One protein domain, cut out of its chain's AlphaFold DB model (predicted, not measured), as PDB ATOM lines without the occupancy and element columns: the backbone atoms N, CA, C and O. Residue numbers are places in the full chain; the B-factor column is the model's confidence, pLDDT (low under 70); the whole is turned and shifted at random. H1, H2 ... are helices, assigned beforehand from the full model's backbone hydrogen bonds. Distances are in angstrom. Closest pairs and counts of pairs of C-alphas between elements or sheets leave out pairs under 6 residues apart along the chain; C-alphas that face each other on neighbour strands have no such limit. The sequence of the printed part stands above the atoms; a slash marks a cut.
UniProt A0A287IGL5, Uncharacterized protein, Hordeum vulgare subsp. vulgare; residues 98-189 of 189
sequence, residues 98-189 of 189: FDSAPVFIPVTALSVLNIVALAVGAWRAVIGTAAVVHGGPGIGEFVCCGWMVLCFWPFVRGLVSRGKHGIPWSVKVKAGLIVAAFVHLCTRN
ATOM      1  N   PHE A  98     165.580 192.119 188.794       64.19
ATOM      2  CA  PHE A  98     165.113 193.436 188.376       64.19
ATOM      3  C   PHE A  98     163.660 193.621 188.781       64.19
ATOM      4  O   PHE A  98     162.819 192.777 188.486       64.19
ATOM      5  N   ASP A  99     163.380 194.754 189.409       65.12
ATOM      6  CA  ASP A  99     162.028 195.179 189.743       65.12
ATOM      7  C   ASP A  99     161.610 196.366 188.851       65.12
ATOM      8  O   ASP A  99     162.426 196.927 188.112       65.12
ATOM      9  N   SER A 100     160.344 196.776 188.888       61.97
ATOM     10  CA  SER A 100     159.823 197.929 188.132       61.97
ATOM     11  C   SER A 100     160.202 199.284 188.748       61.97
ATOM     12  O   SER A 100     159.681 200.327 188.341       61.97
ATOM     13  N   ALA A 101     161.120 199.288 189.716       71.62
ATOM     14  CA  ALA A 101     161.538 200.476 190.437       71.62
ATOM     15  C   ALA A 101     162.222 201.513 189.514       71.62
ATOM     16  O   ALA A 101     163.015 201.161 188.632       71.62
ATOM     17  N   PRO A 102     161.985 202.822 189.737       70.44
ATOM     18  CA  PRO A 102     162.513 203.888 188.883       70.44
ATOM     19  C   PRO A 102     164.048 203.977 188.898       70.44
ATOM     20  O   PRO A 102     164.636 204.479 187.943       70.44
ATOM     21  N   VAL A 103     164.704 203.437 189.932       78.88
ATOM     22  CA  VAL A 103     166.172 203.353 190.065       78.88
ATOM     23  C   VAL A 103     166.835 202.601 188.909       78.88
ATOM     24  O   VAL A 103     167.976 202.897 188.559       78.88
ATOM     25  N   PHE A 104     166.128 201.669 188.265       80.19
ATOM     26  CA  PHE A 104     166.684 200.875 187.168       80.19
ATOM     27  C   PHE A 104     166.671 201.602 185.822       80.19
ATOM     28  O   PHE A 104     167.452 201.252 184.936       80.19
ATOM     29  N   ILE A 105     165.827 202.625 185.662       79.75
ATOM     30  CA  ILE A 105     165.679 203.384 184.414       79.75
ATOM     31  C   ILE A 105     166.989 204.090 184.011       79.75
ATOM     32  O   ILE A 105     167.457 203.832 182.898       79.75
ATOM     33  N   PRO A 106     167.627 204.928 184.861       83.69
ATOM     34  CA  PRO A 106     168.846 205.641 184.471       83.69
ATOM     35  C   PRO A 106     170.013 204.694 184.166       83.69
ATOM     36  O   PRO A 106     170.734 204.898 183.192       83.69
ATOM     37  N   VAL A 107     170.169 203.615 184.938       85.62
ATOM     38  CA  VAL A 107     171.251 202.636 184.734       85.62
ATOM     39  C   VAL A 107     171.044 201.849 183.440       85.62
ATOM     40  O   VAL A 107     171.994 201.638 182.685       85.62
ATOM     41  N   THR A 108     169.798 201.475 183.130       83.50
ATOM     42  CA  THR A 108     169.456 200.816 181.860       83.50
ATOM     43  C   THR A 108     169.720 201.744 180.674       83.50
ATOM     44  O   THR A 108     170.320 201.316 179.691       83.50
ATOM     45  N   ALA A 109     169.339 203.022 180.772       85.44
ATOM     46  CA  ALA A 109     169.601 204.018 179.732       85.44
ATOM     47  C   ALA A 109     171.107 204.209 179.484       85.44
ATOM     48  O   ALA A 109     171.552 204.149 178.338       85.44
ATOM     49  N   LEU A 110     171.904 204.354 180.549       88.00
ATOM     50  CA  LEU A 110     173.364 204.457 180.457       88.00
ATOM     51  C   LEU A 110     173.992 203.201 179.846       88.00
ATOM     52  O   LEU A 110     174.896 203.306 179.018       88.00
ATOM     53  N   SER A 111     173.515 202.017 180.230       87.62
ATOM     54  CA  SER A 111     173.991 200.751 179.672       87.62
ATOM     55  C   SER A 111     173.730 200.670 178.163       87.62
ATOM     56  O   SER A 111     174.662 200.418 177.399       87.62
ATOM     57  N   VAL A 112     172.504 200.974 177.722       86.06
ATOM     58  CA  VAL A 112     172.139 201.003 176.295       86.06
ATOM     59  C   VAL A 112     172.976 202.031 175.535       86.06
ATOM     60  O   VAL A 112     173.511 201.707 174.477       86.06
ATOM     61  N   LEU A 113     173.151 203.237 176.081       88.56
ATOM     62  CA  LEU A 113     173.938 204.293 175.447       88.56
ATOM     63  C   LEU A 113     175.397 203.864 175.222       88.56
ATOM     64  O   LEU A 113     175.920 204.046 174.125       88.56
ATOM     65  N   ASN A 114     176.036 203.243 176.221       90.38
ATOM     66  CA  ASN A 114     177.416 202.762 176.093       90.38
ATOM     67  C   ASN A 114     177.539 201.608 175.082       90.38
ATOM     68  O   ASN A 114     178.499 201.575 174.316       90.38
ATOM     69  N   ILE A 115     176.565 200.690 175.027       87.75
ATOM     70  CA  ILE A 115     176.544 199.609 174.023       87.75
ATOM     71  C   ILE A 115     176.410 200.187 172.610       87.75
ATOM     72  O   ILE A 115     177.164 199.804 171.716       87.75
ATOM     73  N   VAL A 116     175.473 201.117 172.406       87.00
ATOM     74  CA  VAL A 116     175.261 201.768 171.106       87.00
ATOM     75  C   VAL A 116     176.499 202.565 170.696       87.00
ATOM     76  O   VAL A 116     176.917 202.469 169.544       87.00
ATOM     77  N   ALA A 117     177.131 203.289 171.623       86.81
ATOM     78  CA  ALA A 117     178.366 204.024 171.359       86.81
ATOM     79  C   ALA A 117     179.500 203.097 170.891       86.81
ATOM     80  O   ALA A 117     180.141 203.384 169.879       86.81
ATOM     81  N   LEU A 118     179.700 201.954 171.560       87.69
ATOM     82  CA  LEU A 118     180.683 200.951 171.136       87.69
ATOM     83  C   LEU A 118     180.345 200.358 169.765       87.69
ATOM     84  O   LEU A 118     181.236 200.231 168.931       87.69
ATOM     85  N   ALA A 119     179.076 200.028 169.511       86.75
ATOM     86  CA  ALA A 119     178.644 199.454 168.239       86.75
ATOM     87  C   ALA A 119     178.843 200.431 167.070       86.75
ATOM     88  O   ALA A 119     179.423 200.067 166.049       86.75
ATOM     89  N   VAL A 120     178.420 201.689 167.233       83.88
ATOM     90  CA  VAL A 120     178.590 202.747 166.225       83.88
ATOM     91  C   VAL A 120     180.068 203.081 166.028       83.88
ATOM     92  O   VAL A 120     180.515 203.242 164.892       83.88
ATOM     93  N   GLY A 121     180.838 203.166 167.114       82.19
ATOM     94  CA  GLY A 121     182.276 203.406 167.055       82.19
ATOM     95  C   GLY A 121     183.020 202.287 166.323       82.19
ATOM     96  O   GLY A 121     183.810 202.568 165.424       82.19
ATOM     97  N   ALA A 122     182.713 201.026 166.636       83.25
ATOM     98  CA  ALA A 122     183.287 199.867 165.958       83.25
ATOM     99  C   ALA A 122     182.889 199.822 164.475       83.25
ATOM    100  O   ALA A 122     183.743 199.616 163.618       83.25
ATOM    101  N   TRP A 123     181.620 200.089 164.154       82.62
ATOM    102  CA  TRP A 123     181.127 200.157 162.774       82.62
ATOM    103  C   TRP A 123     181.882 201.201 161.941       82.62
ATOM    104  O   TRP A 123     182.356 200.904 160.844       82.62
ATOM    105  N   ARG A 124     182.067 202.410 162.489       77.25
ATOM    106  CA  ARG A 124     182.829 203.489 161.837       77.25
ATOM    107  C   ARG A 124     184.310 203.155 161.667       77.25
ATOM    108  O   ARG A 124     184.896 203.567 160.664       77.25
ATOM    109  N   ALA A 125     184.894 202.425 162.620       77.00
ATOM    110  CA  ALA A 125     186.273 201.956 162.545       77.00
ATOM    111  C   ALA A 125     186.454 200.887 161.453       77.00
ATOM    112  O   ALA A 125     187.418 200.950 160.696       77.00
ATOM    113  N   VAL A 126     185.510 199.947 161.327       78.12
ATOM    114  CA  VAL A 126     185.560 198.855 160.337       78.12
ATOM    115  C   VAL A 126     185.339 199.356 158.908       78.12
ATOM    116  O   VAL A 126     186.025 198.912 157.995       78.12
ATOM    117  N   ILE A 127     184.410 200.291 158.695       77.31
ATOM    118  CA  ILE A 127     184.039 200.761 157.345       77.31
ATOM    119  C   ILE A 127     185.059 201.751 156.762       77.31
ATOM    120  O   ILE A 127     184.915 202.220 155.638       77.31
ATOM    121  N   GLY A 128     186.124 202.083 157.499       61.53
ATOM    122  CA  GLY A 128     187.169 202.979 157.001       61.53
ATOM    123  C   GLY A 128     186.705 204.429 156.812       61.53
ATOM    124  O   GLY A 128     187.490 205.272 156.397       61.53
ATOM    125  N   THR A 129     185.464 204.765 157.192       57.09
ATOM    126  CA  THR A 129     184.980 206.155 157.322       57.09
ATOM    127  C   THR A 129     185.662 206.915 158.454       57.09
ATOM    128  O   THR A 129     185.443 208.114 158.608       57.09
ATOM    129  N   ALA A 130     186.523 206.242 159.220       53.41
ATOM    130  CA  ALA A 130     187.594 206.860 159.980       53.41
ATOM    131  C   ALA A 130     188.644 207.475 159.032       53.41
ATOM    132  O   ALA A 130     189.843 207.242 159.170       53.41
ATOM    133  N   ALA A 131     188.216 208.335 158.097       47.03
ATOM    134  CA  ALA A 131     189.032 209.502 157.824       47.03
ATOM    135  C   ALA A 131     189.351 210.074 159.203       47.03
ATOM    136  O   ALA A 131     188.452 210.194 160.038       47.03
ATOM    137  N   VAL A 132     190.633 210.288 159.471       48.34
ATOM    138  CA  VAL A 132     191.149 210.872 160.704       48.34
ATOM    139  C   VAL A 132     190.575 212.285 160.804       48.34
ATOM    140  O   VAL A 132     191.232 213.277 160.510       48.34
ATOM    141  N   VAL A 133     189.294 212.385 161.144       46.53
ATOM    142  CA  VAL A 133     188.666 213.618 161.562       46.53
ATOM    143  C   VAL A 133     189.369 213.899 162.872       46.53
ATOM    144  O   VAL A 133     189.232 213.139 163.833       46.53
ATOM    145  N   HIS A 134     190.201 214.934 162.880       42.41
ATOM    146  CA  HIS A 134     190.742 215.502 164.103       42.41
ATOM    147  C   HIS A 134     189.559 215.811 165.037       42.41
ATOM    148  O   HIS A 134     188.878 216.815 164.859       42.41
ATOM    149  N   GLY A 135     189.263 214.891 165.966       54.59
ATOM    150  CA  GLY A 135     188.069 214.920 166.822       54.59
ATOM    151  C   GLY A 135     187.183 213.660 166.825       54.59
ATOM    152  O   GLY A 135     186.148 213.676 167.480       54.59
ATOM    153  N   GLY A 136     187.535 212.581 166.113       59.28
ATOM    154  CA  GLY A 136     186.826 211.296 166.220       59.28
ATOM    155  C   GLY A 136     187.029 210.591 167.578       59.28
ATOM    156  O   GLY A 136     188.006 210.899 168.266       59.28
ATOM    157  N   PRO A 137     186.154 209.630 167.956       62.97
ATOM    158  CA  PRO A 137     186.243 208.922 169.231       62.97
ATOM    159  C   PRO A 137     187.617 208.288 169.451       62.97
ATOM    160  O   PRO A 137     188.038 207.412 168.691       62.97
ATOM    161  N   GLY A 138     188.336 208.748 170.473       71.75
ATOM    162  CA  GLY A 138     189.668 208.240 170.795       71.75
ATOM    163  C   GLY A 138     189.625 206.857 171.453       71.75
ATOM    164  O   GLY A 138     188.607 206.440 172.003       71.75
ATOM    165  N   ILE A 139     190.765 206.157 171.490       76.81
ATOM    166  CA  ILE A 139     190.877 204.843 172.155       76.81
ATOM    167  C   ILE A 139     190.431 204.883 173.629       76.81
ATOM    168  O   ILE A 139     189.852 203.924 174.130       76.81
ATOM    169  N   GLY A 140     190.635 206.018 174.309       78.19
ATOM    170  CA  GLY A 140     190.197 206.225 175.690       78.19
ATOM    171  C   GLY A 140     188.676 206.193 175.861       78.19
ATOM    172  O   GLY A 140     188.194 205.683 176.869       78.19
ATOM    173  N   GLU A 141     187.913 206.661 174.872       82.12
ATOM    174  CA  GLU A 141     186.447 206.625 174.910       82.12
ATOM    175  C   GLU A 141     185.934 205.194 174.763       82.12
ATOM    176  O   GLU A 141     185.079 204.766 175.533       82.12
ATOM    177  N   PHE A 142     186.527 204.407 173.859       83.81
ATOM    178  CA  PHE A 142     186.215 202.981 173.733       83.81
ATOM    179  C   PHE A 142     186.538 202.208 175.013       83.81
ATOM    180  O   PHE A 142     185.724 201.401 175.464       83.81
ATOM    181  N   VAL A 143     187.696 202.474 175.627       84.31
ATOM    182  CA  VAL A 143     188.077 201.860 176.908       84.31
ATOM    183  C   VAL A 143     187.100 202.265 178.015       84.31
ATOM    184  O   VAL A 143     186.665 201.410 178.785       84.31
ATOM    185  N   CYS A 144     186.697 203.536 178.070       85.62
ATOM    186  CA  CYS A 144     185.738 204.035 179.053       85.62
ATOM    187  C   CYS A 144     184.355 203.391 178.878       85.62
ATOM    188  O   CYS A 144     183.809 202.833 179.832       85.62
ATOM    189  N   CYS A 145     183.812 203.388 177.657       87.06
ATOM    190  CA  CYS A 145     182.528 202.758 177.363       87.06
ATOM    191  C   CYS A 145     182.567 201.248 177.622       87.06
ATOM    192  O   CYS A 145     181.640 200.705 178.224       87.06
ATOM    193  N   GLY A 146     183.654 200.571 177.241       87.62
ATOM    194  CA  GLY A 146     183.868 199.154 177.537       87.62
ATOM    195  C   GLY A 146     183.878 198.871 179.038       87.62
ATOM    196  O   GLY A 146     183.178 197.974 179.508       87.62
ATOM    197  N   TRP A 147     184.597 199.683 179.815       88.19
ATOM    198  CA  TRP A 147     184.624 199.577 181.274       88.19
ATOM    199  C   TRP A 147     183.240 199.780 181.904       88.19
ATOM    200  O   TRP A 147     182.845 199.026 182.797       88.19
ATOM    201  N   MET A 148     182.465 200.750 181.413       88.19
ATOM    202  CA  MET A 148     181.095 200.996 181.873       88.19
ATOM    203  C   MET A 148     180.165 199.824 181.547       88.19
ATOM    204  O   MET A 148     179.389 199.401 182.406       88.19
ATOM    205  N   VAL A 149     180.280 199.237 180.353       88.12
ATOM    206  CA  VAL A 149     179.534 198.024 179.974       88.12
ATOM    207  C   VAL A 149     179.890 196.848 180.884       88.12
ATOM    208  O   VAL A 149     178.989 196.132 181.320       88.12
ATOM    209  N   LEU A 150     181.166 196.668 181.238       87.81
ATOM    210  CA  LEU A 150     181.591 195.635 182.191       87.81
ATOM    211  C   LEU A 150     181.030 195.878 183.600       87.81
ATOM    212  O   LEU A 150     180.574 194.937 184.256       87.81
ATOM    213  N   CYS A 151     181.015 197.130 184.061       85.69
ATOM    214  CA  CYS A 151     180.426 197.486 185.352       85.69
ATOM    215  C   CYS A 151     178.914 197.209 185.379       85.69
ATOM    216  O   CYS A 151     178.396 196.681 186.365       85.69
ATOM    217  N   PHE A 152     178.221 197.509 184.279       85.38
ATOM    218  CA  PHE A 152     176.777 197.315 184.119       85.38
ATOM    219  C   PHE A 152     176.396 195.981 183.470       85.38
ATOM    220  O   PHE A 152     175.239 195.788 183.102       85.38
ATOM    221  N   TRP A 153     177.323 195.025 183.389       82.94
ATOM    222  CA  TRP A 153     177.084 193.692 182.835       82.94
ATOM    223  C   TRP A 153     175.797 192.996 183.320       82.94
ATOM    224  O   TRP A 153     175.105 192.419 182.478       82.94
ATOM    225  N   PRO A 154     175.398 193.046 184.614       81.25
ATOM    226  CA  PRO A 154     174.120 192.463 185.030       81.25
ATOM    227  C   PRO A 154     172.912 193.058 184.292       81.25
ATOM    228  O   PRO A 154     172.000 192.316 183.943       81.25
ATOM    229  N   PHE A 155     172.918 194.359 183.986       78.56
ATOM    230  CA  PHE A 155     171.855 195.015 183.215       78.56
ATOM    231  C   PHE A 155     171.898 194.619 181.744       78.56
ATOM    232  O   PHE A 155     170.850 194.384 181.151       78.56
ATOM    233  N   VAL A 156     173.094 194.470 181.168       80.69
ATOM    234  CA  VAL A 156     173.252 193.952 179.800       80.69
ATOM    235  C   VAL A 156     172.656 192.549 179.696       80.69
ATOM    236  O   VAL A 156     171.828 192.281 178.824       80.69
ATOM    237  N   ARG A 157     173.003 191.667 180.642       79.50
ATOM    238  CA  ARG A 157     172.447 190.310 180.723       79.50
ATOM    239  C   ARG A 157     170.932 190.344 180.954       79.50
ATOM    240  O   ARG A 157     170.214 189.586 180.311       79.50
ATOM    241  N   GLY A 158     170.436 191.254 181.792       75.81
ATOM    242  CA  GLY A 158     169.004 191.473 182.031       75.81
ATOM    243  C   GLY A 158     168.238 192.045 180.830       75.81
ATOM    244  O   GLY A 158     167.040 191.791 180.684       75.81
ATOM    245  N   LEU A 159     168.903 192.785 179.940       76.19
ATOM    246  CA  LEU A 159     168.307 193.313 178.711       76.19
ATOM    247  C   LEU A 159     168.063 192.196 177.688       76.19
ATOM    248  O   LEU A 159     167.005 192.182 177.051       76.19
ATOM    249  N   VAL A 160     169.022 191.270 177.575       73.50
ATOM    250  CA  VAL A 160     168.987 190.109 176.668       73.50
ATOM    251  C   VAL A 160     168.133 188.967 177.233       73.50
ATOM    252  O   VAL A 160     167.486 188.248 176.473       73.50
ATOM    253  N   SER A 161     168.085 188.817 178.558       68.81
ATOM    254  CA  SER A 161     167.287 187.786 179.225       68.81
ATOM    255  C   SER A 161     165.781 187.994 179.004       68.81
ATOM    256  O   SER A 161     165.258 189.109 179.114       68.81
ATOM    257  N   ARG A 162     165.073 186.902 178.691       56.19
ATOM    258  CA  ARG A 162     163.607 186.833 178.585       56.19
ATOM    259  C   ARG A 162     163.056 186.042 179.775       56.19
ATOM    260  O   ARG A 162     163.551 184.959 180.060       56.19
ATOM    261  N   GLY A 163     162.024 186.564 180.440       62.09
ATOM    262  CA  GLY A 163     161.347 185.904 181.568       62.09
ATOM    263  C   GLY A 163     161.493 186.647 182.903       62.09
ATOM    264  O   GLY A 163     161.793 187.839 182.918       62.09
ATOM    265  N   LYS A 164     161.294 185.933 184.022       57.19
ATOM    266  CA  LYS A 164     161.220 186.459 185.408       57.19
ATOM    267  C   LYS A 164     162.481 187.208 185.889       57.19
ATOM    268  O   LYS A 164     162.404 187.994 186.821       57.19
ATOM    269  N   HIS A 165     163.624 186.987 185.234       56.50
ATOM    270  CA  HIS A 165     164.920 187.616 185.542       56.50
ATOM    271  C   HIS A 165     165.338 188.692 184.519       56.50
ATOM    272  O   HIS A 165     166.459 189.199 184.568       56.50
ATOM    273  N   GLY A 166     164.480 188.999 183.541       61.72
ATOM    274  CA  GLY A 166     164.715 190.055 182.559       61.72
ATOM    275  C   GLY A 166     164.230 191.412 183.066       61.72
ATOM    276  O   GLY A 166     163.284 191.491 183.846       61.72
ATOM    277  N   ILE A 167     164.850 192.494 182.593       69.50
ATOM    278  CA  ILE A 167     164.393 193.858 182.902       69.50
ATOM    279  C   ILE A 167     162.929 194.010 182.432       69.50
ATOM    280  O   ILE A 167     162.645 193.674 181.273       69.50
ATOM    281  N   PRO A 168     162.004 194.529 183.265       73.44
ATOM    282  CA  PRO A 168     160.607 194.708 182.876       73.44
ATOM    283  C   PRO A 168     160.461 195.536 181.594       73.44
ATOM    284  O   PRO A 168     161.177 196.520 181.385       73.44
ATOM    285  N   TRP A 169     159.499 195.177 180.737       71.12
ATOM    286  CA  TRP A 169     159.271 195.864 179.457       71.12
ATOM    287  C   TRP A 169     159.052 197.375 179.632       71.12
ATOM    288  O   TRP A 169     159.622 198.180 178.897       71.12
ATOM    289  N   SER A 170     158.319 197.767 180.676       71.38
ATOM    290  CA  SER A 170     158.072 199.165 181.038       71.38
ATOM    291  C   SER A 170     159.361 199.959 181.283       71.38
ATOM    292  O   SER A 170     159.448 201.125 180.896       71.38
ATOM    293  N   VAL A 171     160.381 199.338 181.888       74.94
ATOM    294  CA  VAL A 171     161.686 199.973 182.135       74.94
ATOM    295  C   VAL A 171     162.459 200.124 180.827       74.94
ATOM    296  O   VAL A 171     163.011 201.195 180.576       74.94
ATOM    297  N   LYS A 172     162.437 199.104 179.954       76.62
ATOM    298  CA  LYS A 172     163.085 199.165 178.630       76.62
ATOM    299  C   LYS A 172     162.528 200.311 177.780       76.62
ATOM    300  O   LYS A 172     163.304 201.078 177.218       76.62
ATOM    301  N   VAL A 173     161.201 200.469 177.733       78.12
ATOM    302  CA  VAL A 173     160.542 201.539 176.960       78.12
ATOM    303  C   VAL A 173     160.877 202.923 177.522       78.12
ATOM    304  O   VAL A 173     161.294 203.797 176.765       78.12
ATOM    305  N   LYS A 174     160.762 203.127 178.842       80.56
ATOM    306  CA  LYS A 174     161.096 204.416 179.478       80.56
ATOM    307  C   LYS A 174     162.563 204.795 179.266       80.56
ATOM    308  O   LYS A 174     162.851 205.929 178.896       80.56
ATOM    309  N   ALA A 175     163.479 203.844 179.452       79.75
ATOM    310  CA  ALA A 175     164.900 204.059 179.198       79.75
ATOM    311  C   ALA A 175     165.158 204.401 177.721       79.75
ATOM    312  O   ALA A 175     165.875 205.356 177.435       79.75
ATOM    313  N   GLY A 176     164.524 203.680 176.791       80.75
ATOM    314  CA  GLY A 176     164.619 203.952 175.356       80.75
ATOM    315  C   GLY A 176     164.142 205.355 174.977       80.75
ATOM    316  O   GLY A 176     164.823 206.036 174.218       80.75
ATOM    317  N   LEU A 177     163.029 205.824 175.553       85.06
ATOM    318  CA  LEU A 177     162.525 207.185 175.335       85.06
ATOM    319  C   LEU A 177     163.501 208.255 175.836       85.06
ATOM    320  O   LEU A 177     163.744 209.228 175.128       85.06
ATOM    321  N   ILE A 178     164.093 208.065 177.019       83.44
ATOM    322  CA  ILE A 178     165.097 208.992 177.566       83.44
ATOM    323  C   ILE A 178     166.333 209.037 176.665       83.44
ATOM    324  O   ILE A 178     166.816 210.121 176.341       83.44
ATOM    325  N   VAL A 179     166.827 207.876 176.222       84.69
ATOM    326  CA  VAL A 179     167.976 207.798 175.309       84.69
ATOM    327  C   VAL A 179     167.651 208.474 173.977       84.69
ATOM    328  O   VAL A 179     168.452 209.268 173.495       84.69
ATOM    329  N   ALA A 180     166.475 208.215 173.402       83.44
ATOM    330  CA  ALA A 180     166.051 208.836 172.149       83.44
ATOM    331  C   ALA A 180     165.931 210.362 172.277       83.44
ATOM    332  O   ALA A 180     166.417 211.085 171.410       83.44
ATOM    333  N   ALA A 181     165.345 210.854 173.370       85.75
ATOM    334  CA  ALA A 181     165.254 212.283 173.654       85.75
ATOM    335  C   ALA A 181     166.644 212.918 173.804       85.75
ATOM    336  O   ALA A 181     166.900 213.970 173.222       85.75
ATOM    337  N   PHE A 182     167.552 212.259 174.527       84.00
ATOM    338  CA  PHE A 182     168.929 212.716 174.691       84.00
ATOM    339  C   PHE A 182     169.666 212.792 173.350       84.00
ATOM    340  O   PHE A 182     170.219 213.835 173.017       84.00
ATOM    341  N   VAL A 183     169.612 211.728 172.545       83.44
ATOM    342  CA  VAL A 183     170.244 211.705 171.218       83.44
ATOM    343  C   VAL A 183     169.657 212.794 170.325       83.44
ATOM    344  O   VAL A 183     170.418 213.545 169.727       83.44
ATOM    345  N   HIS A 184     168.330 212.938 170.286       84.19
ATOM    346  CA  HIS A 184     167.667 213.971 169.493       84.19
ATOM    347  C   HIS A 184     168.091 215.390 169.910       84.19
ATOM    348  O   HIS A 184     168.316 216.237 169.049       84.19
ATOM    349  N   LEU A 185     168.229 215.657 171.215       84.00
ATOM    350  CA  LEU A 185     168.758 216.930 171.715       84.00
ATOM    351  C   LEU A 185     170.211 217.149 171.274       84.00
ATOM    352  O   LEU A 185     170.545 218.237 170.813       84.00
ATOM    353  N   CYS A 186     171.055 216.120 171.362       77.81
ATOM    354  CA  CYS A 186     172.461 216.204 170.966       77.81
ATOM    355  C   CYS A 186     172.667 216.369 169.456       77.81
ATOM    356  O   CYS A 186     173.670 216.945 169.058       77.81
ATOM    357  N   THR A 187     171.758 215.867 168.619       76.44
ATOM    358  CA  THR A 187     171.838 216.014 167.153       76.44
ATOM    359  C   THR A 187     171.226 217.311 166.632       76.44
ATOM    360  O   THR A 187     171.353 217.606 165.447       76.44
ATOM    361  N   ARG A 188     170.483 218.037 167.475       72.50
ATOM    362  CA  ARG A 188     169.771 219.265 167.094       72.50
ATOM    363  C   ARG A 188     170.571 220.543 167.396       72.50
ATOM    364  O   ARG A 188     170.228 221.585 166.843       72.50
ATOM    365  N   ASN A 189     171.598 220.451 168.241       46.12
ATOM    366  CA  ASN A 189     172.626 221.482 168.443       46.12
ATOM    367  C   ASN A 189     173.830 221.232 167.535       46.12
ATOM    368  O   ASN A 189     174.509 222.228 167.212       46.12
TER     369      ASN A 189
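What this domain is: This is residues 98 to 189 of the 189 residues of an uncharacterized protein of Hordeum vulgare subsp. vulgare (UniProt A0A287IGL5). A long helix, H1, is the core of a splayed helical model: H2 folds back beside it as a hairpin, and H4 packs on the first part of H1 and diverges from it like the second arm of a V, so that residues 184 to 189 stick out free. Short H3 crosses near the first part of H1, and a long loop, residues 127 to 138, makes the far end of the hairpin. The printed part has 92 residues with four named helices, in the order H1, H2, H3, H4, and no named strand; the class is all helix. It is only just loose, close to compact, with a radius of gyration of the C-alphas of 14.9 A, and elongated, with spans of 45 by 28 by 19 A.

Where its parts are: The printed part begins at Phe 98. H1 is residues 104 to 126, 32.9 A from first to last C-alpha, and its C-alpha 104 is at (166.684, 200.875, 187.168). H2 is residues 139 to 151, 18.4 A long, beginning with C-alpha 139 at (190.877, 204.843, 172.155). H3 is residues 153 to 160. H4 is residues 169 to 188, 28.5 A long, ending with C-alpha 188 at (169.771, 219.265, 167.094).

How they stand to each other: H1 is the hub, touching the three other helices. With residues 111 to 121 alone it touches H2; the closest C-alphas, of Asn 114 and Cys 145, are 5.3 A apart. H1 and H2 form a helical hairpin, running opposite ways at a tilt of 37 degrees, only just steep. With residues 107 to 112 alone H1 touches H3, about perpendicular at 84 degrees; the closest C-alphas, of Thr 108 and Phe 155, are 6.4 A apart. Residues 104 to 113 of H1 alone touch residues 171 to 179 of H4 alone, the closest C-alphas, of Ala 109 and Ala 175, being 4.7 A apart. H1 and H4 run the same way at a steep tilt of 54 degrees. The helix packing is mostly crossed, with no touching pair at a shallow tilt. H2 and H3 are close but not clearly touching, with the closest C-alphas, of Val 149 and Val 156, 7.5 A apart. H2 and H4 are apart. In H1, H2, H3 and H4 every O i to N i+4 pair is within hydrogen-bond range.

The domain as a whole: The two C-alphas farthest apart, those of His 134 and Lys 164, are 46.6 A apart. The printed part has no cut and ends at Asn 189, the chain's last residue. The link from H1 to H2 is long, that from H2 to H3 tight and that from H3 to H4 short. The mean pLDDT of the printed part is 76.1; it is under 70 at residues 98 to 100, 128 to 137, 161 to 167 and 189.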